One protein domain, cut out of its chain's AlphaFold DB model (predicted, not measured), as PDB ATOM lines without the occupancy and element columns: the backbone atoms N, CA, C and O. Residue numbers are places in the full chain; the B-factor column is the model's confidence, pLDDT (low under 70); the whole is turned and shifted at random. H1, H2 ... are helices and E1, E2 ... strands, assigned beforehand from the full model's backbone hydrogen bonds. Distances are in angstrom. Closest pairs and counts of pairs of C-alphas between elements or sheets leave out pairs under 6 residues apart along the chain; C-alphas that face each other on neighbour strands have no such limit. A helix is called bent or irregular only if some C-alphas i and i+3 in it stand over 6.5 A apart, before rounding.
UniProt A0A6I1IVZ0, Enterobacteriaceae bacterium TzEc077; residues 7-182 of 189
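Overview. This is residues 7 to 182 of the 189 residues of a protein of Enterobacteriaceae bacterium TzEc077 (UniProt A0A6I1IVZ0). What is seen first? A small parallel sheet, E1, E2 and E3, stands in the middle between two groups of helices: H2 and H3 lie over one face, with H1 packed on both of them and the short H4 packed on H1, while H5 covers the other face with H7 side by side with it. What is it built of? The printed part has 176 residues with seven named helices and three named strands, in the order H1 H2 E1 H3 H4 H5 E2 H6 H7 E3, and its class is mostly helix. The sheet's order is E1 E2 E3, all parallel. How large is it? It is compact, with a radius of gyration of the C-alphas of 15.6 A, and spans 45 by 35 by 32 A.

Along the chain. Where does the first helix lie? H1, residues 7 to 31, begins at C-alpha 7 (113.777, 148.273, 149.794) and is 37.2 A long. What comes next? H2, residues 36 to 53, is 23.9 A long, with a kink of 48 degrees near residue 43, and is irregular, with C-alphas 41 and 44 7.3 A apart. E1, residues 68 to 71, begins at C-alpha 68 (127.167, 171.721, 150.470). H3, residues 74 to 86, is 19.0 A long and irregular, with C-alphas 75 and 78 7.6 A apart. What completes the list? H4, residues 92 to 97, is neither bent nor irregular, but only just: C-alphas 93 and 96 are 6.0 A apart. H5, residues 126 to 140, is 21.7 A long, and E2, residues 147 to 152, is 16.4 A. H6, residues 154 to 157, and H7, residues 159 to 170, precede E3, residues 176 to 181, which ends at C-alpha 181 (111.687, 172.054, 141.679).

Arrangement. What does H1 touch? H1 and H2 are a helical hairpin at a steep tilt of 39 degrees, opposite ways, the closest C-alphas being those of Ala 17 and Ala 43, 4.9 A. H1 touches H3 at Ile 20 and Ala 82, their closest C-alphas, 4.9 A, and with residues 23 to 30 alone it touches H4, closest at the C-alphas of Met 27 and Leu 95, 5.7 A. H2 touches H3, closest at the C-alphas of Ala 39 and Ala 79, 4.2 A. How do helices stand to the sheet? It makes three layers, helices on both faces of a sheet: H2 and H3 on the same face, at heights of 8.3 A and 9.7 A, and H5 on the opposite face at 8.6 A. H5 lies over E2 and runs along the strands, at 14 degrees on the local plane. H5 touches H7 with residues 126 to 132 alone, closest at the C-alphas of Gly 129 and Ala 164, 4.9 A, at a shallow tilt of 20 degrees, the same way. How are the strands joined? N 70 and O 148 of E1 and E2 are 2.7 A apart, and N 149 and O 177 of E2 and E3 are 2.8 A apart, each within hydrogen-bond range. Two strand-helix-strand units, parallel neighbour strands with helices between, are E1, H3 H4 H5, E2 and E2, H6 H7, E3, the latter with a right-handed crossover. H6 only grazes the sheet, with residues 154 to 156. How regular are the helix backbones? Every O i to N i+4 pair is within hydrogen-bond range in H5 and H7, against 20 of 21 in H1, 11 of 14 in H2, 7 of 9 in H3 and 0 of 2 in H4, where 3 of 3 O i to N i+3 pairs are; H6 is too short for such a pair.

Size, cuts and confidence. How far does it reach? The two C-alphas farthest apart, those of Gly 32 and Lys 142, are 45.5 A apart. Is anything missing or unsure? The printed part has no cut, its mean pLDDT is 97.3, and no printed residue is under 70. Which links are long? Those from H2 to E1, residues 54 to 67, and from H4 to H5, residues 98 to 125, are long.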
ATOM      1  N   ALA A   7     115.146 148.012 149.366       92.06
ATOM      2  CA  ALA A   7     113.777 148.273 149.794       92.06
ATOM      3  C   ALA A   7     113.741 148.919 151.186       92.06
ATOM      4  O   ALA A   7     113.038 149.910 151.374       92.06
ATOM      5  N   GLY A   8     114.536 148.424 152.133       94.44
ATOM      6  CA  GLY A   8     114.638 149.022 153.458       94.44
ATOM      7  C   GLY A   8     115.267 150.419 153.436       94.44
ATOM      8  O   GLY A   8     114.813 151.287 154.175       94.44
ATOM      9  N   GLN A   9     116.239 150.683 152.552       95.00
ATOM     10  CA  GLN A   9     116.807 152.028 152.393       95.00
ATOM     11  C   GLN A   9     115.757 153.017 151.871       95.00
ATOM     12  O   GLN A   9     115.637 154.127 152.384       95.00
ATOM     13  N   ILE A  10     114.962 152.608 150.879       97.06
ATOM     14  CA  ILE A  10     113.856 153.428 150.368       97.06
ATOM     15  C   ILE A  10     112.822 153.685 151.471       97.06
ATOM     16  O   ILE A  10     112.380 154.820 151.624       97.06
ATOM     17  N   ALA A  11     112.465 152.666 152.257       97.88
ATOM     18  CA  ALA A  11     111.519 152.817 153.361       97.88
ATOM     19  C   ALA A  11     112.031 153.791 154.438       97.88
ATOM     20  O   ALA A  11     111.260 154.608 154.941       97.88
ATOM     21  N   GLU A  12     113.330 153.762 154.761       98.12
ATOM     22  CA  GLU A  12     113.929 154.746 155.669       98.12
ATOM     23  C   GLU A  12     113.811 156.165 155.104       98.12
ATOM     24  O   GLU A  12     113.353 157.066 155.805       98.12
ATOM     25  N   LEU A  13     114.153 156.372 153.829       98.56
ATOM     26  CA  LEU A  13     114.061 157.687 153.187       98.56
ATOM     27  C   LEU A  13     112.619 158.211 153.137       98.56
ATOM     28  O   LEU A  13     112.393 159.392 153.397       98.56
ATOM     29  N   GLN A  14     111.638 157.342 152.888       98.69
ATOM     30  CA  GLN A  14     110.216 157.692 152.966       98.69
ATOM     31  C   GLN A  14     109.822 158.150 154.375       98.69
ATOM     32  O   GLN A  14     109.108 159.143 154.525       98.69
ATOM     33  N   GLN A  15     110.320 157.469 155.412       98.75
ATOM     34  CA  GLN A  15     110.073 157.865 156.796       98.75
ATOM     35  C   GLN A  15     110.727 159.214 157.132       98.75
ATOM     36  O   GLN A  15     110.090 160.057 157.763       98.75
ATOM     37  N   ARG A  16     111.962 159.459 156.674       98.75
ATOM     38  CA  ARG A  16     112.626 160.766 156.830       98.75
ATOM     39  C   ARG A  16     111.834 161.870 156.141       98.75
ATOM     40  O   ARG A  16     111.554 162.890 156.761       98.75
ATOM     41  N   ALA A  17     111.401 161.652 154.902       98.88
ATOM     42  CA  ALA A  17     110.582 162.615 154.177       98.88
ATOM     43  C   ALA A  17     109.254 162.895 154.899       98.88
ATOM     44  O   ALA A  17     108.806 164.039 154.960       98.88
ATOM     45  N   TYR A  18     108.631 161.876 155.496       98.81
ATOM     46  CA  TYR A  18     107.446 162.054 156.335       98.81
ATOM     47  C   TYR A  18     107.724 162.943 157.559       98.81
ATOM     48  O   TYR A  18     106.954 163.868 157.823       98.81
ATOM     49  N   HIS A  19     108.834 162.728 158.272       98.88
ATOM     50  CA  HIS A  19     109.216 163.585 159.400       98.88
ATOM     51  C   HIS A  19     109.515 165.022 158.970       98.88
ATOM     52  O   HIS A  19     109.042 165.950 159.617       98.88
ATOM     53  N   ILE A  20     110.215 165.225 157.849       98.88
ATOM     54  CA  ILE A  20     110.487 166.564 157.301       98.88
ATOM     55  C   ILE A  20     109.172 167.320 157.059       98.88
ATOM     56  O   ILE A  20     109.029 168.472 157.469       98.88
ATOM     57  N   ARG A  21     108.166 166.654 156.477       98.81
ATOM     58  CA  ARG A  21     106.823 167.234 156.297       98.81
ATOM     59  C   ARG A  21     106.171 167.603 157.629       98.81
ATOM     60  O   ARG A  21     105.608 168.688 157.748       98.81
ATOM     61  N   GLN A  22     106.251 166.726 158.631       98.69
ATOM     62  CA  GLN A  22     105.695 167.000 159.957       98.69
ATOM     63  C   GLN A  22     106.387 168.176 160.654       98.69
ATOM     64  O   GLN A  22     105.700 169.049 161.182       98.69
ATOM     65  N   HIS A  23     107.720 168.227 160.642       98.69
ATOM     66  CA  HIS A  23     108.477 169.317 161.259       98.69
ATOM     67  C   HIS A  23     108.140 170.657 160.602       98.69
ATOM     68  O   HIS A  23     107.886 171.631 161.308       98.69
ATOM     69  N   ALA A  24     108.041 170.702 159.269       98.38
ATOM     70  CA  ALA A  24     107.646 171.910 158.547       98.38
ATOM     71  C   ALA A  24     106.225 172.379 158.907       98.38
ATOM     72  O   ALA A  24     106.010 173.567 159.135       98.38
ATOM     73  N   LEU A  25     105.262 171.457 159.018       98.31
ATOM     74  CA  LEU A  25     103.901 171.790 159.454       98.31
ATOM     75  C   LEU A  25     103.872 172.345 160.881       98.31
ATOM     76  O   LEU A  25     103.180 173.329 161.139       98.31
ATOM     77  N   ARG A  26     104.646 171.751 161.798       98.19
ATOM     78  CA  ARG A  26     104.754 172.238 163.178       98.19
ATOM     79  C   ARG A  26     105.383 173.631 163.235       98.19
ATOM     80  O   ARG A  26     104.834 174.489 163.912       98.19
ATOM     81  N   MET A  27     106.452 173.893 162.478       98.19
ATOM     82  CA  MET A  27     107.030 175.243 162.370       98.19
ATOM     83  C   MET A  27     106.014 176.248 161.825       98.19
ATOM     84  O   MET A  27     105.854 177.330 162.380       98.19
ATOM     85  N   GLY A  28     105.273 175.877 160.778       97.44
ATOM     86  CA  GLY A  28     104.221 176.729 160.222       97.44
ATOM     87  C   GLY A  28     103.133 177.057 161.248       97.44
ATOM     88  O   GLY A  28     102.635 178.180 161.273       97.44
ATOM     89  N   GLN A  29     102.803 176.114 162.136       97.44
ATOM     90  CA  GLN A  29     101.851 176.331 163.226       97.44
ATOM     91  C   GLN A  29     102.364 177.337 164.268       97.44
ATOM     92  O   GLN A  29     101.560 178.128 164.758       97.44
ATOM     93  N   VAL A  30     103.663 177.335 164.594       95.56
ATOM     94  CA  VAL A  30     104.267 178.244 165.594       95.56
ATOM     95  C   VAL A  30     103.996 179.711 165.252       95.56
ATOM     96  O   VAL A  30     103.557 180.469 166.111       95.56
ATOM     97  N   GLN A  31     104.210 180.103 163.992       92.25
ATOM     98  CA  GLN A  31     104.021 181.491 163.537       92.25
ATOM     99  C   GLN A  31     102.662 181.754 162.888       92.25
ATOM    100  O   GLN A  31     102.312 182.903 162.627       92.25
ATOM    101  N   GLY A  32     101.908 180.703 162.557       94.56
ATOM    102  CA  GLY A  32     100.700 180.805 161.738       94.56
ATOM    103  C   GLY A  32     100.968 181.157 160.267       94.56
ATOM    104  O   GLY A  32     100.030 181.480 159.540       94.56
ATOM    105  N   GLN A  33     102.226 181.105 159.819       92.75
ATOM    106  CA  GLN A  33     102.650 181.418 158.454       92.75
ATOM    107  C   GLN A  33     103.901 180.626 158.054       92.75
ATOM    108  O   GLN A  33     104.692 180.202 158.896       92.75
ATOM    109  N   GLY A  34     104.102 180.448 156.749       92.00
ATOM    110  CA  GLY A  34     105.270 179.784 156.175       92.00
ATOM    111  C   GLY A  34     104.970 179.168 154.810       92.00
ATOM    112  O   GLY A  34     103.816 178.895 154.478       92.00
ATOM    113  N   TYR A  35     106.017 178.912 154.028       94.19
ATOM    114  CA  TYR A  35     105.935 178.279 152.707       94.19
ATOM    115  C   TYR A  35     105.761 176.755 152.837       94.19
ATOM    116  O   TYR A  35     106.627 175.957 152.482       94.19
ATOM    117  N   VAL A  36     104.642 176.336 153.435       94.75
ATOM    118  CA  VAL A  36     104.390 174.931 153.793       94.75
ATOM    119  C   VAL A  36     104.235 174.051 152.554       94.75
ATOM    120  O   VAL A  36     104.785 172.955 152.531       94.75
ATOM    121  N   GLY A  37     103.535 174.508 151.509       94.94
ATOM    122  CA  GLY A  37     103.338 173.712 150.287       94.94
ATOM    123  C   GLY A  37     104.666 173.310 149.639       94.94
ATOM    124  O   GLY A  37     104.878 172.149 149.296       94.94
ATOM    125  N   GLN A  38     105.592 174.261 149.595       94.06
ATOM    126  CA  GLN A  38     106.959 174.095 149.117       94.06
ATOM    127  C   GLN A  38     107.739 173.068 149.953       94.06
ATOM    128  O   GLN A  38     108.385 172.174 149.406       94.06
ATOM    129  N   ALA A  39     107.611 173.111 151.285       96.81
ATOM    130  CA  ALA A  39     108.200 172.093 152.155       96.81
ATOM    131  C   ALA A  39     107.616 170.693 151.953       96.81
ATOM    132  O   ALA A  39     108.357 169.709 151.987       96.81
ATOM    133  N   LEU A  40     106.308 170.586 151.714       97.94
ATOM    134  CA  LEU A  40     105.670 169.298 151.454       97.94
ATOM    135  C   LEU A  40     106.164 168.663 150.146       97.94
ATOM    136  O   LEU A  40     106.332 167.440 150.102       97.94
ATOM    137  N   GLY A  41     106.408 169.481 149.117       97.31
ATOM    138  CA  GLY A  41     106.962 169.047 147.833       97.31
ATOM    139  C   GLY A  41     108.439 168.657 147.921       97.31
ATOM    140  O   GLY A  41     108.817 167.568 147.495       97.31
ATOM    141  N   ALA A  42     109.269 169.491 148.553       97.88
ATOM    142  CA  ALA A  42     110.718 169.288 148.606       97.88
ATOM    143  C   ALA A  42     111.177 168.180 149.578       97.88
ATOM    144  O   ALA A  42     112.347 167.798 149.565       97.88
ATOM    145  N   ALA A  43     110.295 167.654 150.434       98.81
ATOM    146  CA  ALA A  43     110.680 166.742 151.511       98.81
ATOM    147  C   ALA A  43     111.352 165.439 151.043       98.81
ATOM    148  O   ALA A  43     112.298 164.991 151.689       98.81
ATOM    149  N   ASP A  44     110.909 164.834 149.934       98.75
ATOM    150  CA  ASP A  44     111.534 163.602 149.428       98.75
ATOM    151  C   ASP A  44     112.945 163.880 148.894       98.75
ATOM    152  O   ASP A  44     113.878 163.125 149.164       98.75
ATOM    153  N   LEU A  45     113.116 165.006 148.193       98.62
ATOM    154  CA  LEU A  45     114.417 165.474 147.721       98.62
ATOM    155  C   LEU A  45     115.359 165.726 148.896       98.62
ATOM    156  O   LEU A  45     116.475 165.218 148.893       98.62
ATOM    157  N   LEU A  46     114.902 166.446 149.920       98.81
ATOM    158  CA  LEU A  46     115.717 166.749 151.095       98.81
ATOM    159  C   LEU A  46     116.067 165.486 151.888       98.81
ATOM    160  O   LEU A  46     117.196 165.363 152.364       98.81
ATOM    161  N   ALA A  47     115.146 164.523 151.979       98.88
ATOM    162  CA  ALA A  47     115.425 163.223 152.575       98.88
ATOM    163  C   ALA A  47     116.534 162.479 151.810       98.88
ATOM    164  O   ALA A  47     117.474 161.970 152.414       98.88
ATOM    165  N   VAL A  48     116.479 162.452 150.479       98.62
ATOM    166  CA  VAL A  48     117.540 161.834 149.667       98.62
ATOM    167  C   VAL A  48     118.859 162.598 149.801       98.62
ATOM    168  O   VAL A  48     119.901 161.974 149.998       98.62
ATOM    169  N   SER A  49     118.838 163.932 149.735       98.62
ATOM    170  CA  SER A  49     120.040 164.761 149.848       98.62
ATOM    171  C   SER A  49     120.767 164.520 151.171       98.62
ATOM    172  O   SER A  49     121.933 164.135 151.150       98.62
ATOM    173  N   TYR A  50     120.080 164.658 152.307       98.69
ATOM    174  CA  TYR A  50     120.702 164.584 153.633       98.69
ATOM    175  C   TYR A  50     120.870 163.159 154.174       98.69
ATOM    176  O   TYR A  50     121.741 162.926 154.996       98.69
ATOM    177  N   PHE A  51     120.085 162.170 153.749       98.56
ATOM    178  CA  PHE A  51     120.150 160.826 154.355       98.56
ATOM    179  C   PHE A  51     120.659 159.749 153.394       98.56
ATOM    180  O   PHE A  51     120.694 158.570 153.749       98.56
ATOM    181  N   HIS A  52     121.082 160.135 152.186       98.00
ATOM    182  CA  HIS A  52     121.659 159.207 151.217       98.00
ATOM    183  C   HIS A  52     122.794 159.797 150.369       98.00
ATOM    184  O   HIS A  52     123.834 159.154 150.246       98.00
ATOM    185  N   ALA A  53     122.596 160.968 149.761       98.25
ATOM    186  CA  ALA A  53     123.486 161.462 148.710       98.25
ATOM    187  C   ALA A  53     124.693 162.254 149.235       98.25
ATOM    188  O   ALA A  53     125.798 162.084 148.724       98.25
ATOM    189  N   MET A  54     124.491 163.128 150.225       98.62
ATOM    190  CA  MET A  54     125.526 164.052 150.687       98.62
ATOM    191  C   MET A  54     126.444 163.452 151.748       98.62
ATOM    192  O   MET A  54     126.021 162.748 152.664       98.62
ATOM    193  N   LYS A  55     127.714 163.845 151.685       98.50
ATOM    194  CA  LYS A  55     128.728 163.612 152.712       98.50
ATOM    195  C   LYS A  55     128.822 164.831 153.632       98.50
ATOM    196  O   LYS A  55     129.316 165.873 153.227       98.50
ATOM    197  N   TYR A  56     128.398 164.715 154.885       98.25
ATOM    198  CA  TYR A  56     128.473 165.801 155.873       98.25
ATOM    199  C   TYR A  56     128.514 165.240 157.303       98.25
ATOM    200  O   TYR A  56     128.402 164.030 157.504       98.25
ATOM    201  N   GLN A  57     128.710 166.116 158.291       98.25
ATOM    202  CA  GLN A  57     128.707 165.778 159.718       98.25
ATOM    203  C   GLN A  57     127.707 166.691 160.440       98.25
ATOM    204  O   GLN A  57     127.969 167.892 160.527       98.25
ATOM    205  N   PRO A  58     126.567 166.177 160.941       97.75
ATOM    206  CA  PRO A  58     125.562 167.005 161.607       97.75
ATOM    207  C   PRO A  58     126.104 167.821 162.787       97.75
ATOM    208  O   PRO A  58     125.740 168.979 162.955       97.75
ATOM    209  N   GLU A  59     127.006 167.229 163.566       97.88
ATOM    210  CA  GLU A  59     127.668 167.822 164.730       97.88
ATOM    211  C   GLU A  59     128.789 168.811 164.375       97.88
ATOM    212  O   GLU A  59     129.274 169.534 165.244       97.88
ATOM    213  N   ASN A  60     129.212 168.842 163.110       98.00
ATOM    214  CA  ASN A  60     130.262 169.722 162.611       98.00
ATOM    215  C   ASN A  60     129.876 170.290 161.233       98.00
ATOM    216  O   ASN A  60     130.486 169.934 160.218       98.00
ATOM    217  N   PRO A  61     128.863 171.178 161.180       96.69
ATOM    218  CA  PRO A  61     128.350 171.728 159.925       96.69
ATOM    219  C   PRO A  61     129.399 172.539 159.153       96.69
ATOM    220  O   PRO A  61     129.271 172.696 157.947       96.69
ATOM    221  N   GLU A  62     130.474 172.987 159.811       96.69
ATOM    222  CA  GLU A  62     131.577 173.719 159.178       96.69
ATOM    223  C   GLU A  62     132.733 172.827 158.708       96.69
ATOM    224  O   GLU A  62     133.764 173.326 158.251       96.69
ATOM    225  N   TRP A  63     132.586 171.500 158.770       98.06
ATOM    226  CA  TRP A  63     133.608 170.580 158.286       98.06
ATOM    227  C   TRP A  63     133.963 170.862 156.817       98.06
ATOM    228  O   TRP A  63     133.106 170.838 155.937       98.06
ATOM    229  N   GLU A  64     135.242 171.127 156.536       97.62
ATOM    230  CA  GLU A  64     135.711 171.572 155.212       97.62
ATOM    231  C   GLU A  64     135.403 170.567 154.088       97.62
ATOM    232  O   GLU A  64     135.094 170.967 152.964       97.62
ATOM    233  N   GLY A  65     135.477 169.267 154.401       98.12
ATOM    234  CA  GLY A  65     135.297 168.163 153.452       98.12
ATOM    235  C   GLY A  65     133.845 167.776 153.172       98.12
ATOM    236  O   GLY A  65     133.624 166.738 152.548       98.12
ATOM    237  N   ARG A  66     132.876 168.558 153.662       98.69
ATOM    238  CA  ARG A  66     131.449 168.325 153.432       98.69
ATOM    239  C   ARG A  66     131.035 168.671 152.003       98.69
ATOM    240  O   ARG A  66     131.550 169.627 151.413       98.69
ATOM    241  N   ASP A  67     130.030 167.964 151.513       98.88
ATOM    242  CA  ASP A  67     129.166 168.458 150.450       98.88
ATOM    243  C   ASP A  67     128.295 169.596 150.983       98.88
ATOM    244  O   ASP A  67     127.963 169.644 152.169       98.88
ATOM    245  N   ARG A  68     127.909 170.513 150.099       98.62
ATOM    246  CA  ARG A  68     127.167 171.721 150.470       98.62
ATOM    247  C   ARG A  68     125.797 171.733 149.814       98.62
ATOM    248  O   ARG A  68     125.702 171.464 148.620       98.62
ATOM    249  N   PHE A  69     124.760 172.076 150.574       98.69
ATOM    250  CA  PHE A  69     123.401 172.247 150.059       98.69
ATOM    251  C   PHE A  69     123.026 173.728 150.065       98.69
ATOM    252  O   PHE A  69     122.920 174.361 151.113       98.69
ATOM    253  N   TYR A  70     122.859 174.294 148.879       98.44
ATOM    254  CA  TYR A  70     122.535 175.693 148.658       98.44
ATOM    255  C   TYR A  70     121.046 175.795 148.351       98.44
ATOM    256  O   TYR A  70     120.558 175.225 147.374       98.44
ATOM    257  N   LEU A  71     120.324 176.535 149.188       98.06
ATOM    258  CA  LEU A  71     118.913 176.829 148.984       98.06
ATOM    259  C   LEU A  71     118.766 178.177 148.269       98.06
ATOM    260  O   LEU A  71     118.649 179.218 148.913       98.06
ATOM    261  N   SER A  72     118.796 178.153 146.936       97.00
ATOM    262  CA  SER A  72     118.680 179.355 146.094       97.00
ATOM    263  C   SER A  72     117.314 180.030 146.280       97.00
ATOM    264  O   SER A  72     117.207 181.234 146.525       97.00
ATOM    265  N   ILE A  73     116.269 179.204 146.335       95.75
ATOM    266  CA  ILE A  73     114.907 179.567 146.729       95.75
ATOM    267  C   ILE A  73     114.782 179.754 148.246       95.75
ATOM    268  O   ILE A  73     114.128 178.978 148.935       95.75
ATOM    269  N   GLY A  74     115.393 180.807 148.792       95.38
ATOM    270  CA  GLY A  74     115.473 181.045 150.244       95.38
ATOM    271  C   GLY A  74     114.145 181.020 151.015       95.38
ATOM    272  O   GLY A  74     114.142 180.740 152.210       95.38
ATOM    273  N   HIS A  75     113.015 181.245 150.342       94.19
ATOM    274  CA  HIS A  75     111.679 181.133 150.926       94.19
ATOM    275  C   HIS A  75     111.272 179.680 151.268       94.19
ATOM    276  O   HIS A  75     110.401 179.468 152.104       94.19
ATOM    277  N   TYR A  76     111.952 178.660 150.730       96.50
ATOM    278  CA  TYR A  76     111.778 177.244 151.102       96.50
ATOM    279  C   TYR A  76     112.469 176.898 152.434       96.50
ATOM    280  O   TYR A  76     112.554 175.724 152.796       96.50
ATOM    281  N   ALA A  77     112.994 177.881 153.174       97.31
ATOM    282  CA  ALA A  77     113.831 177.642 154.348       97.31
ATOM    283  C   ALA A  77     113.176 176.735 155.392       97.31
ATOM    284  O   ALA A  77     113.849 175.865 155.934       97.31
ATOM    285  N   ILE A  78     111.858 176.838 155.587       97.75
ATOM    286  CA  ILE A  78     111.097 175.951 156.478       97.75
ATOM    287  C   ILE A  78     111.269 174.456 156.133       97.75
ATOM    288  O   ILE A  78     111.315 173.615 157.028       97.75
ATOM    289  N   ALA A  79     111.436 174.112 154.852       98.12
ATOM    290  CA  ALA A  79     111.731 172.753 154.401       98.12
ATOM    291  C   ALA A  79     113.149 172.326 154.799       98.12
ATOM    292  O   ALA A  79     113.361 171.240 155.339       98.12
ATOM    293  N   LEU A  80     114.126 173.202 154.550       98.50
ATOM    294  CA  LEU A  80     115.526 172.927 154.845       98.50
ATOM    295  C   LEU A  80     115.776 172.835 156.354       98.50
ATOM    296  O   LEU A  80     116.466 171.927 156.801       98.50
ATOM    297  N   TYR A  81     115.155 173.699 157.155       98.56
ATOM    298  CA  TYR A  81     115.196 173.612 158.614       98.56
ATOM    299  C   TYR A  81     114.639 172.285 159.113       98.56
ATOM    300  O   TYR A  81     115.255 171.647 159.960       98.56
ATOM    301  N   ALA A  82     113.525 171.820 158.545       98.69
ATOM    302  CA  ALA A  82     112.956 170.523 158.887       98.69
ATOM    303  C   ALA A  82     113.927 169.369 158.575       98.69
ATOM    304  O   ALA A  82     114.053 168.446 159.380       98.69
ATOM    305  N   ALA A  83     114.653 169.440 157.455       98.75
ATOM    306  CA  ALA A  83     115.696 168.472 157.116       98.75
ATOM    307  C   ALA A  83     116.901 168.542 158.068       98.75
ATOM    308  O   ALA A  83     117.376 167.503 158.521       98.75
ATOM    309  N   LEU A  84     117.361 169.744 158.428       98.75
ATOM    310  CA  LEU A  84     118.470 169.954 159.367       98.75
ATOM    311  C   LEU A  84     118.122 169.507 160.797       98.75
ATOM    312  O   LEU A  84     118.986 168.977 161.497       98.75
ATOM    313  N   ILE A  85     116.863 169.667 161.213       98.75
ATOM    314  CA  ILE A  85     116.330 169.143 162.478       98.75
ATOM    315  C   ILE A  85     116.296 167.612 162.448       98.75
ATOM    316  O   ILE A  85     116.808 166.961 163.358       98.75
ATOM    317  N   GLU A  86     115.760 167.013 161.380       98.75
ATOM    318  CA  GLU A  86     115.732 165.554 161.223       98.75
ATOM    319  C   GLU A  86     117.152 164.954 161.177       98.75
ATOM    320  O   GLU A  86     117.398 163.866 161.707       98.75
ATOM    321  N   ALA A  87     118.103 165.685 160.586       98.50
ATOM    322  CA  ALA A  87     119.520 165.335 160.524       98.50
ATOM    323  C   ALA A  87     120.256 165.565 161.852       98.50
ATOM    324  O   ALA A  87     121.374 165.079 162.008       98.50
ATOM    325  N   LYS A  88     119.627 166.259 162.812       98.44
ATOM    326  CA  LYS A  88     120.183 166.661 164.114       98.44
ATOM    327  C   LYS A  88     121.326 167.677 164.035       98.44
ATOM    328  O   LYS A  88     122.086 167.816 164.990       98.44
ATOM    329  N   THR A  89     121.438 168.405 162.925       98.44
ATOM    330  CA  THR A  89     122.291 169.602 162.830       98.44
ATOM    331  C   THR A  89     121.715 170.744 163.663       98.44
ATOM    332  O   THR A  89     122.456 171.533 164.247       98.44
ATOM    333  N   ILE A  90     120.385 170.809 163.746       98.38
ATOM    334  CA  ILE A  90     119.646 171.745 164.591       98.38
ATOM    335  C   ILE A  90     118.848 170.932 165.627       98.38
ATOM    336  O   ILE A  90     118.239 169.924 165.259       98.38
ATOM    337  N   PRO A  91     118.854 171.316 166.917       98.25
ATOM    338  CA  PRO A  91     118.026 170.684 167.942       98.25
ATOM    339  C   PRO A  91     116.528 170.760 167.617       98.25
ATOM    340  O   PRO A  91     116.044 171.762 167.089       98.25
ATOM    341  N   LEU A  92     115.772 169.717 167.969       98.50
ATOM    342  CA  LEU A  92     114.327 169.651 167.709       98.50
ATOM    343  C   LEU A  92     113.556 170.766 168.426       98.50
ATOM    344  O   LEU A  92     112.520 171.211 167.948       98.50
ATOM    345  N   GLU A  93     114.055 171.219 169.568       98.25
ATOM    346  CA  GLU A  93     113.427 172.227 170.416       98.25
ATOM    347  C   GLU A  93     113.407 173.606 169.746       98.25
ATOM    348  O   GLU A  93     112.498 174.397 169.993       98.25
ATOM    349  N   GLU A  94     114.364 173.891 168.854       98.12
ATOM    350  CA  GLU A  94     114.420 175.170 168.137       98.12
ATOM    351  C   GLU A  94     113.305 175.328 167.109       98.12
ATOM    352  O   GLU A  94     112.985 176.457 166.740       98.12
ATOM    353  N   LEU A  95     112.653 174.228 166.717       97.06
ATOM    354  CA  LEU A  95     111.442 174.234 165.902       97.06
ATOM    355  C   LEU A  95     110.405 175.230 166.440       97.06
ATOM    356  O   LEU A  95     109.821 175.995 165.673       97.06
ATOM    357  N   GLU A  96     110.223 175.255 167.762       97.88
ATOM    358  CA  GLU A  96     109.246 176.099 168.465       97.88
ATOM    359  C   GLU A  96     109.606 177.598 168.426       97.88
ATOM    360  O   GLU A  96     108.826 178.441 168.859       97.88
ATOM    361  N   THR A  97     110.786 177.944 167.902       97.62
ATOM    362  CA  THR A  97     111.252 179.328 167.744       97.62
ATOM    363  C   THR A  97     111.148 179.835 166.309       97.62
ATOM    364  O   THR A  97     111.466 180.996 166.076       97.62
ATOM    365  N   TYR A  98     110.736 178.999 165.346       97.88
ATOM    366  CA  TYR A  98     110.669 179.372 163.928       97.88
ATOM    367  C   TYR A  98     110.039 180.751 163.734       97.88
ATOM    368  O   TYR A  98     108.998 181.030 164.313       97.88
ATOM    369  N   GLY A  99     110.687 181.615 162.950       95.50
ATOM    370  CA  GLY A  99     110.235 182.966 162.612       95.50
ATOM    371  C   GLY A  99     110.092 183.951 163.780       95.50
ATOM    372  O   GLY A  99     109.610 185.056 163.545       95.50
ATOM    373  N   ALA A 100     110.476 183.583 165.006       95.31
ATOM    374  CA  ALA A 100     110.462 184.485 166.154       95.31
ATOM    375  C   ALA A 100     111.715 185.371 166.182       95.31
ATOM    376  O   ALA A 100     112.743 185.035 165.584       95.31
ATOM    377  N   ASP A 101     111.643 186.479 166.920       94.31
ATOM    378  CA  ASP A 101     112.811 187.313 167.204       94.31
ATOM    379  C   ASP A 101     113.929 186.476 167.846       94.31
ATOM    380  O   ASP A 101     113.668 185.541 168.608       94.31
ATOM    381  N   ASP A 102     115.175 186.794 167.494       93.88
ATOM    382  CA  ASP A 102     116.396 186.092 167.920       93.88
ATOM    383  C   ASP A 102     116.470 184.596 167.553       93.88
ATOM    384  O   ASP A 102     117.444 183.913 167.887       93.88
ATOM    385  N   SER A 103     115.486 184.070 166.818       96.38
ATOM    386  CA  SER A 103     115.534 182.705 166.314       96.38
ATOM    387  C   SER A 103     116.619 182.542 165.258       96.38
ATOM    388  O   SER A 103     116.822 183.382 164.378       96.38
ATOM    389  N   ARG A 104     117.257 181.372 165.279       97.12
ATOM    390  CA  ARG A 104     118.140 180.926 164.198       97.12
ATOM    391  C   ARG A 104     117.372 180.349 163.011       97.12
ATOM    392  O   ARG A 104     118.001 179.918 162.058       97.12
ATOM    393  N   LEU A 105     116.039 180.333 163.052       97.44
ATOM    394  CA  LEU A 105     115.158 179.798 162.013       97.44
ATOM    395  C   LEU A 105     114.237 180.898 161.436       97.44
ATOM    396  O   LEU A 105     113.014 180.807 161.569       97.44
ATOM    397  N   PRO A 106     114.780 181.966 160.827       95.31
ATOM    398  CA  PRO A 106     113.993 183.052 160.241       95.31
ATOM    399  C   PRO A 106     113.165 182.567 159.043       95.31
ATOM    400  O   PRO A 106     113.489 181.576 158.403       95.31
ATOM    401  N   MET A 107     112.116 183.298 158.662       92.56
ATOM    402  CA  MET A 107     111.238 182.891 157.547       92.56
ATOM    403  C   MET A 107     111.948 182.684 156.194       92.56
ATOM    404  O   MET A 107     111.455 181.927 155.360       92.56
ATOM    405  N   SER A 108     113.074 183.362 155.961       92.69
ATOM    406  CA  SER A 108     113.941 183.159 154.796       92.69
ATOM    407  C   SER A 108     115.336 182.778 155.268       92.69
ATOM    408  O   SER A 108     115.848 183.382 156.208       92.69
ATOM    409  N   GLY A 109     115.959 181.811 154.595       92.06
ATOM    410  CA  GLY A 109     117.228 181.213 155.010       92.06
ATOM    411  C   GLY A 109     118.357 182.226 155.205       92.06
ATOM    412  O   GLY A 109     118.603 183.051 154.326       92.06
ATOM    413  N   MET A 110     119.071 182.137 156.332       95.00
ATOM    414  CA  MET A 110     120.172 183.038 156.694       95.00
ATOM    415  C   MET A 110     121.403 182.242 157.131       95.00
ATOM    416  O   MET A 110     121.400 181.613 158.190       95.00
ATOM    417  N   ALA A 111     122.472 182.288 156.335       96.12
ATOM    418  CA  ALA A 111     123.699 181.532 156.603       96.12
ATOM    419  C   ALA A 111     124.534 182.093 157.759       96.12
ATOM    420  O   ALA A 111     125.309 181.373 158.375       96.12
ATOM    421  N   SER A 112     124.379 183.378 158.086       94.00
ATOM    422  CA  SER A 112     125.189 184.038 159.117       94.00
ATOM    423  C   SER A 112     124.987 183.472 160.524       94.00
ATOM    424  O   SER A 112     125.860 183.651 161.371       94.00
ATOM    425  N   TYR A 113     123.852 182.820 160.789       93.50
ATOM    426  CA  TYR A 113     123.527 182.308 162.121       93.50
ATOM    427  C   TYR A 113     122.734 180.993 162.140       93.50
ATOM    428  O   TYR A 113     122.505 180.466 163.229       93.50
ATOM    429  N   THR A 114     122.345 180.428 160.989       97.62
ATOM    430  CA  THR A 114     121.678 179.116 160.946       97.62
ATOM    431  C   THR A 114     122.690 178.008 160.636       97.62
ATOM    432  O   THR A 114     123.209 177.973 159.520       97.62
ATOM    433  N   PRO A 115     122.977 177.070 161.559       97.25
ATOM    434  CA  PRO A 115     123.913 175.982 161.283       97.25
ATOM    435  C   PRO A 115     123.450 175.104 160.118       97.25
ATOM    436  O   PRO A 115     122.292 174.694 160.069       97.25
ATOM    437  N   GLY A 116     124.362 174.792 159.196       96.75
ATOM    438  CA  GLY A 116     124.066 173.975 158.013       96.75
ATOM    439  C   GLY A 116     123.359 174.721 156.874       96.75
ATOM    440  O   GLY A 116     123.094 174.115 155.839       96.75
ATOM    441  N   MET A 117     123.075 176.020 157.032       97.69
ATOM    442  CA  MET A 117     122.641 176.891 155.940       97.69
ATOM    443  C   MET A 117     123.871 177.521 155.282       97.69
ATOM    444  O   MET A 117     124.544 178.352 155.880       97.69
ATOM    445  N   GLU A 118     124.162 177.142 154.041       97.69
ATOM    446  CA  GLU A 118     125.403 177.553 153.367       97.69
ATOM    447  C   GLU A 118     125.343 178.964 152.764       97.69
ATOM    448  O   GLU A 118     126.366 179.633 152.624       97.69
ATOM    449  N   ILE A 119     124.146 179.418 152.379       97.38
ATOM    450  CA  ILE A 119     123.928 180.733 151.767       97.38
ATOM    451  C   ILE A 119     122.729 181.442 152.392       97.38
ATOM    452  O   ILE A 119     121.759 180.811 152.809       97.38
ATOM    453  N   THR A 120     122.784 182.771 152.444       95.75
ATOM    454  CA  THR A 120     121.602 183.585 152.736       95.75
ATOM    455  C   THR A 120     120.759 183.686 151.473       95.75
ATOM    456  O   THR A 120     121.237 184.159 150.442       95.75
ATOM    457  N   GLY A 121     119.515 183.225 151.557       85.31
ATOM    458  CA  GLY A 121     118.560 183.269 150.458       85.31
ATOM    459  C   GLY A 121     117.614 184.469 150.544       85.31
ATOM    460  O   GLY A 121     117.647 185.255 151.490       85.31
ATOM    461  N   GLY A 122     116.738 184.595 149.545       76.94
ATOM    462  CA  GLY A 122     115.637 185.568 149.525       76.94
ATOM    463  C   GLY A 122     115.487 186.280 148.185       76.94
ATOM    464  O   GLY A 122     114.373 186.452 147.706       76.94
ATOM    465  N   SER A 123     116.603 186.617 147.538       91.06
ATOM    466  CA  SER A 123     116.600 187.124 146.164       91.06
ATOM    467  C   SER A 123     116.883 185.974 145.206       91.06
ATOM    468  O   SER A 123     117.979 185.411 145.234       91.06
ATOM    469  N   LEU A 124     115.891 185.643 144.381       94.50
ATOM    470  CA  LEU A 124     116.004 184.627 143.337       94.50
ATOM    471  C   LEU A 124     117.147 184.966 142.364       94.50
ATOM    472  O   LEU A 124     117.503 186.131 142.182       94.50
ATOM    473  N   GLY A 125     117.762 183.934 141.787       95.62
ATOM    474  CA  GLY A 125     118.810 184.031 140.770       95.62
ATOM    475  C   GLY A 125     120.237 184.120 141.319       95.62
ATOM    476  O   GLY A 125     121.202 183.965 140.570       95.62
ATOM    477  N   HIS A 126     120.420 184.328 142.627       96.81
ATOM    478  CA  HIS A 126     121.760 184.453 143.211       96.81
ATOM    479  C   HIS A 126     122.421 183.118 143.569       96.81
ATOM    480  O   HIS A 126     123.634 182.980 143.389       96.81
ATOM    481  N   GLY A 127     121.674 182.138 144.088       97.25
ATOM    482  CA  GLY A 127     122.277 180.946 144.699       97.25
ATOM    483  C   GLY A 127     123.109 180.126 143.717       97.25
ATOM    484  O   GLY A 127     124.224 179.730 144.061       97.25
ATOM    485  N   LEU A 128     122.663 179.982 142.463       98.19
ATOM    486  CA  LEU A 128     123.434 179.263 141.444       98.19
ATOM    487  C   LEU A 128     124.765 179.963 141.113       98.19
ATOM    488  O   LEU A 128     125.792 179.298 140.974       98.19
ATOM    489  N   GLY A 129     124.783 181.297 141.045       98.38
ATOM    490  CA  GLY A 129     126.016 182.069 140.857       98.38
ATOM    491  C   GLY A 129     126.998 181.905 142.023       98.38
ATOM    492  O   GLY A 129     128.199 181.724 141.811       98.38
ATOM    493  N   ILE A 130     126.493 181.883 143.260       98.50
ATOM    494  CA  ILE A 130     127.313 181.611 144.452       98.50
ATOM    495  C   ILE A 130     127.844 180.167 144.412       98.50
ATOM    496  O   ILE A 130     129.018 179.934 144.707       98.50
ATOM    497  N   ALA A 131     127.021 179.198 143.996       98.62
ATOM    498  CA  ALA A 131     127.411 177.795 143.858       98.62
ATOM    499  C   ALA A 131     128.538 177.604 142.829       98.62
ATOM    500  O   ALA A 131     129.479 176.850 143.083       98.62
ATOM    501  N   VAL A 132     128.503 178.340 141.711       98.88
ATOM    502  CA  VAL A 132     129.595 178.389 140.722       98.88
ATOM    503  C   VAL A 132     130.904 178.848 141.371       98.88
ATOM    504  O   VAL A 132     131.931 178.178 141.228       98.88
ATOM    505  N   GLY A 133     130.875 179.949 142.130       98.75
ATOM    506  CA  GLY A 133     132.049 180.450 142.851       98.75
ATOM    507  C   GLY A 133     132.597 179.441 143.867       98.75
ATOM    508  O   GLY A 133     133.808 179.207 143.928       98.75
ATOM    509  N   ALA A 134     131.711 178.785 144.616       98.69
ATOM    510  CA  ALA A 134     132.082 177.751 145.579       98.69
ATOM    511  C   ALA A 134     132.738 176.538 144.904       98.69
ATOM    512  O   ALA A 134     133.799 176.086 145.338       98.69
ATOM    513  N   CYS A 135     132.168 176.053 143.799       98.88
ATOM    514  CA  CYS A 135     132.711 174.932 143.033       98.88
ATOM    515  C   CYS A 135     134.110 175.223 142.480       98.88
ATOM    516  O   CYS A 135     134.993 174.367 142.574       98.88
ATOM    517  N   LEU A 136     134.335 176.433 141.955       98.88
ATOM    518  CA  LEU A 136     135.659 176.892 141.521       98.88
ATOM    519  C   LEU A 136     136.666 176.874 142.680       98.88
ATOM    520  O   LEU A 136     137.772 176.350 142.533       98.88
ATOM    521  N   GLY A 137     136.270 177.383 143.851       98.75
ATOM    522  CA  GLY A 137     137.097 177.357 145.058       98.75
ATOM    523  C   GLY A 137     137.444 175.936 145.516       98.75
ATOM    524  O   GLY A 137     138.600 175.655 145.843       98.75
ATOM    525  N   LEU A 138     136.479 175.016 145.487       98.69
ATOM    526  CA  LEU A 138     136.687 173.605 145.831       98.69
ATOM    527  C   LEU A 138     137.641 172.908 144.856       98.69
ATOM    528  O   LEU A 138     138.565 172.219 145.295       98.69
ATOM    529  N   LYS A 139     137.496 173.150 143.548       98.50
ATOM    530  CA  LYS A 139     138.433 172.641 142.535       98.50
ATOM    531  C   LYS A 139     139.846 173.178 142.746       98.50
ATOM    532  O   LYS A 139     140.802 172.405 142.694       98.50
ATOM    533  N   GLN A 140     139.990 174.466 143.058       98.50
ATOM    534  CA  GLN A 140     141.291 175.068 143.370       98.50
ATOM    535  C   GLN A 140     141.951 174.412 144.595       98.50
ATOM    536  O   GLN A 140     143.170 174.226 144.624       98.50
ATOM    537  N   LYS A 141     141.146 174.011 145.585       98.38
ATOM    538  CA  LYS A 141     141.583 173.258 146.770       98.38
ATOM    539  C   LYS A 141     141.801 171.761 146.514       98.38
ATOM    540  O   LYS A 141     142.233 171.065 147.429       98.38
ATOM    541  N   LYS A 142     141.539 171.258 145.300       98.31
ATOM    542  CA  LYS A 142     141.546 169.821 144.954       98.31
ATOM    543  C   LYS A 142     140.599 168.991 145.835       98.31
ATOM    544  O   LYS A 142     140.910 167.852 146.175       98.31
ATOM    545  N   SER A 143     139.475 169.583 146.229       98.56
ATOM    546  CA  SER A 143     138.427 168.910 146.994       98.56
ATOM    547  C   SER A 143     137.626 167.951 146.105       98.56
ATOM    548  O   SER A 143     137.450 168.211 144.914       98.56
ATOM    549  N   ASP A 144     137.135 166.864 146.699       97.88
ATOM    550  CA  ASP A 144     136.185 165.909 146.118       97.88
ATOM    551  C   ASP A 144     134.715 166.269 146.412       97.88
ATOM    552  O   ASP A 144     133.819 165.536 146.002       97.88
ATOM    553  N   ALA A 145     134.464 167.376 147.120       98.69
ATOM    554  CA  ALA A 145     133.131 167.771 147.556       98.69
ATOM    555  C   ALA A 145     132.263 168.333 146.420       98.69
ATOM    556  O   ALA A 145     132.731 169.073 145.544       98.69
ATOM    557  N   PHE A 146     130.968 168.047 146.520       98.81
ATOM    558  CA  PHE A 146     129.918 168.543 145.643       98.81
ATOM    559  C   PHE A 146     129.193 169.747 146.249       98.81
ATOM    560  O   PHE A 146     129.072 169.899 147.469       98.81
ATOM    561  N   VAL A 147     128.655 170.594 145.374       98.88
ATOM    562  CA  VAL A 147     127.674 171.622 145.731       98.88
ATOM    563  C   VAL A 147     126.352 171.269 145.064       98.88
ATOM    564  O   VAL A 147     126.260 171.208 143.839       98.88
ATOM    565  N   TYR A 148     125.330 171.045 145.876       98.88
ATOM    566  CA  TYR A 148     123.950 170.856 145.455       98.88
ATOM    567  C   TYR A 148     123.246 172.206 145.543       98.88
ATOM    568  O   TYR A 148     123.230 172.802 146.612       98.88
ATOM    569  N   ASN A 149     122.669 172.702 144.454       98.56
ATOM    570  CA  ASN A 149     121.922 173.958 144.444       98.56
ATOM    571  C   ASN A 149     120.461 173.686 144.095       98.56
ATOM    572  O   ASN A 149     120.168 173.342 142.949       98.56
ATOM    573  N   LEU A 150     119.562 173.854 145.065       98.25
ATOM    574  CA  LEU A 150     118.121 173.766 144.856       98.25
ATOM    575  C   LEU A 150     117.571 175.128 144.416       98.25
ATOM    576  O   LEU A 150     117.712 176.120 145.132       98.25
ATOM    577  N   LEU A 151     116.924 175.142 143.254       97.38
ATOM    578  CA  LEU A 151     116.227 176.277 142.654       97.38
ATOM    579  C   LEU A 151     114.816 175.855 142.207       97.38
ATOM    580  O   LEU A 151     114.465 174.678 142.291       97.38
ATOM    581  N   SER A 152     114.005 176.799 141.735       96.38
ATOM    582  CA  SER A 152     112.653 176.534 141.206       96.38
ATOM    583  C   SER A 152     112.547 176.855 139.719       96.38
ATOM    584  O   SER A 152     113.382 177.576 139.174       96.38
ATOM    585  N   ASP A 153     111.493 176.358 139.079       96.25
ATOM    586  CA  ASP A 153     111.062 176.811 137.755       96.25
ATOM    587  C   ASP A 153     110.838 178.335 137.683       96.25
ATOM    588  O   ASP A 153     111.254 178.960 136.710       96.25
ATOM    589  N   GLY A 154     110.286 178.962 138.726       96.44
ATOM    590  CA  GLY A 154     110.160 180.421 138.820       96.44
ATOM    591  C   GLY A 154     111.506 181.153 138.841       96.44
ATOM    592  O   GLY A 154     111.671 182.180 138.187       96.44
ATOM    593  N   GLU A 155     112.510 180.601 139.525       97.00
ATOM    594  CA  GLU A 155     113.869 181.161 139.554       97.00
ATOM    595  C   GLU A 155     114.592 181.077 138.196       97.00
ATOM    596  O   GLU A 155     115.510 181.857 137.927       97.00
ATOM    597  N   LEU A 156     114.161 180.187 137.295       97.44
ATOM    598  CA  LEU A 156     114.683 180.142 135.923       97.44
ATOM    599  C   LEU A 156     114.296 181.376 135.093       97.44
ATOM    600  O   LEU A 156     114.868 181.582 134.022       97.44
ATOM    601  N   ASN A 157     113.363 182.207 135.567       97.38
ATOM    602  CA  ASN A 157     113.029 183.478 134.922       97.38
ATOM    603  C   ASN A 157     114.084 184.568 135.178       97.38
ATOM    604  O   ASN A 157     114.097 185.580 134.476       97.38
ATOM    605  N   GLU A 158     114.982 184.372 136.147       98.25
ATOM    606  CA  GLU A 158     116.055 185.318 136.446       98.25
ATOM    607  C   GLU A 158     117.212 185.184 135.448       98.25
ATOM    608  O   GLU A 158     117.758 184.100 135.221       98.25
ATOM    609  N   GLY A 159     117.639 186.309 134.866       98.50
ATOM    610  CA  GLY A 159     118.738 186.329 133.891       98.50
ATOM    611  C   GLY A 159     120.073 185.857 134.479       98.50
ATOM    612  O   GLY A 159     120.829 185.144 133.818       98.50
ATOM    613  N   SER A 160     120.325 186.180 135.750       98.19
ATOM    614  CA  SER A 160     121.524 185.773 136.494       98.19
ATOM    615  C   SER A 160     121.665 184.252 136.612       98.19
ATOM    616  O   SER A 160     122.784 183.735 136.561       98.19
ATOM    617  N   THR A 161     120.552 183.513 136.666       98.38
ATOM    618  CA  THR A 161     120.559 182.045 136.627       98.38
ATOM    619  C   THR A 161     121.228 181.541 135.345       98.38
ATOM    620  O   THR A 161     122.075 180.647 135.390       98.38
ATOM    621  N   TRP A 162     120.929 182.148 134.195       98.62
ATOM    622  CA  TRP A 162     121.483 181.737 132.899       98.62
ATOM    623  C   TRP A 162     122.940 182.154 132.703       98.62
ATOM    624  O   TRP A 162     123.719 181.404 132.106       98.62
ATOM    625  N   GLU A 163     123.345 183.298 133.253       98.81
ATOM    626  CA  GLU A 163     124.760 183.678 133.332       98.81
ATOM    627  C   GLU A 163     125.560 182.647 134.144       98.81
ATOM    628  O   GLU A 163     126.632 182.201 133.715       98.81
ATOM    629  N   ALA A 164     125.011 182.196 135.276       98.69
ATOM    630  CA  ALA A 164     125.626 181.165 136.104       98.69
ATOM    631  C   ALA A 164     125.709 179.809 135.379       98.69
ATOM    632  O   ALA A 164     126.765 179.175 135.412       98.69
ATOM    633  N   VAL A 165     124.658 179.389 134.660       98.62
ATOM    634  CA  VAL A 165     124.677 178.169 133.823       98.62
ATOM    635  C   VAL A 165     125.780 178.242 132.761       98.62
ATOM    636  O   VAL A 165     126.558 177.295 132.604       98.62
ATOM    637  N   MET A 166     125.895 179.373 132.058       98.75
ATOM    638  CA  MET A 166     126.934 179.581 131.046       98.75
ATOM    639  C   MET A 166     128.338 179.480 131.653       98.75
ATOM    640  O   MET A 166     129.209 178.803 131.102       98.75
ATOM    641  N   SER A 167     128.543 180.100 132.818       98.75
ATOM    642  CA  SER A 167     129.808 180.048 133.556       98.75
ATOM    643  C   SER A 167     130.146 178.628 134.023       98.75
ATOM    644  O   SER A 167     131.255 178.145 133.775       98.75
ATOM    645  N   ALA A 168     129.187 177.910 134.616       98.75
ATOM    646  CA  ALA A 168     129.374 176.532 135.073       98.75
ATOM    647  C   ALA A 168     129.819 175.602 133.936       98.75
ATOM    648  O   ALA A 168     130.752 174.808 134.100       98.75
ATOM    649  N   SER A 169     129.193 175.744 132.762       98.56
ATOM    650  CA  SER A 169     129.564 174.996 131.560       98.56
ATOM    651  C   SER A 169     130.952 175.384 131.047       98.56
ATOM    652  O   SER A 169     131.744 174.502 130.712       98.56
ATOM    653  N   HIS A 170     131.268 176.683 130.984       98.75
ATOM    654  CA  HIS A 170     132.572 177.172 130.528       98.75
ATOM    655  C   HIS A 170     133.719 176.589 131.366       98.75
ATOM    656  O   HIS A 170     134.707 176.091 130.821       98.75
ATOM    657  N   TRP A 171     133.549 176.586 132.689       98.62
ATOM    658  CA  TRP A 171     134.536 176.086 133.644       98.62
ATOM    659  C   TRP A 171     134.476 174.573 133.888       98.62
ATOM    660  O   TRP A 171     135.295 174.057 134.649       98.62
ATOM    661  N   LYS A 172     133.556 173.849 133.232       98.44
ATOM    662  CA  LYS A 172     133.383 172.389 133.359       98.44
ATOM    663  C   LYS A 172     133.240 171.953 134.823       98.44
ATOM    664  O   LYS A 172     133.972 171.087 135.308       98.44
ATOM    665  N   LEU A 173     132.328 172.600 135.543       98.75
ATOM    666  CA  LEU A 173     132.088 172.339 136.963       98.75
ATOM    667  C   LEU A 173     131.306 171.033 137.165       98.75
ATOM    668  O   LEU A 173     130.109 171.041 137.421       98.75
ATOM    669  N   ASP A 174     132.004 169.902 137.053       98.56
ATOM    670  CA  ASP A 174     131.475 168.549 137.302       98.56
ATOM    671  C   ASP A 174     131.139 168.252 138.780       98.56
ATOM    672  O   ASP A 174     130.566 167.208 139.081       98.56
ATOM    673  N   ASN A 175     131.458 169.176 139.691       98.75
ATOM    674  CA  ASN A 175     131.126 169.118 141.114       98.75
ATOM    675  C   ASN A 175     129.911 169.984 141.499       98.75
ATOM    676  O   ASN A 175     129.633 170.147 142.686       98.75
ATOM    677  N   LEU A 176     129.192 170.538 140.516       98.88
ATOM    678  CA  LEU A 176     127.944 171.276 140.714       98.88
ATOM    679  C   LEU A 176     126.745 170.417 140.301       98.88
ATOM    680  O   LEU A 176     126.663 169.962 139.162       98.88
ATOM    681  N   ILE A 177     125.780 170.258 141.203       98.81
ATOM    682  CA  ILE A 177     124.507 169.581 140.946       98.81
ATOM    683  C   ILE A 177     123.384 170.603 141.125       98.81
ATOM    684  O   ILE A 177     123.034 170.968 142.245       98.81
ATOM    685  N   ALA A 178     122.815 171.078 140.019       98.31
ATOM    686  CA  ALA A 178     121.629 171.928 140.045       98.31
ATOM    687  C   ALA A 178     120.368 171.056 140.093       98.31
ATOM    688  O   ALA A 178     120.198 170.168 139.255       98.31
ATOM    689  N   ILE A 179     119.488 171.315 141.058       98.56
ATOM    690  CA  ILE A 179     118.209 170.622 141.198       98.56
ATOM    691  C   ILE A 179     117.089 171.645 141.091       98.56
ATOM    692  O   ILE A 179     117.098 172.647 141.798       98.56
ATOM    693  N   ILE A 180     116.134 171.392 140.205       98.12
ATOM    694  CA  ILE A 180     115.048 172.320 139.911       98.12
ATOM    695  C   ILE A 180     113.751 171.695 140.420       98.12
ATOM    696  O   ILE A 180     113.377 170.614 139.961       98.12
ATOM    697  N   ASP A 181     113.077 172.364 141.352       97.31
ATOM    698  CA  ASP A 181     111.687 172.054 141.679       97.31
ATOM    699  C   ASP A 181     110.778 172.618 140.579       97.31
ATOM    700  O   ASP A 181     110.631 173.834 140.440       97.31
ATOM    701  N   VAL A 182     110.228 171.722 139.759       96.38
ATOM    702  CA  VAL A 182     109.317 172.048 138.655       96.38
ATOM    703  C   VAL A 182     107.903 171.698 139.094       96.38
ATOM    704  O   VAL A 182     107.381 170.621 138.791       96.38
TER     705      VAL A 182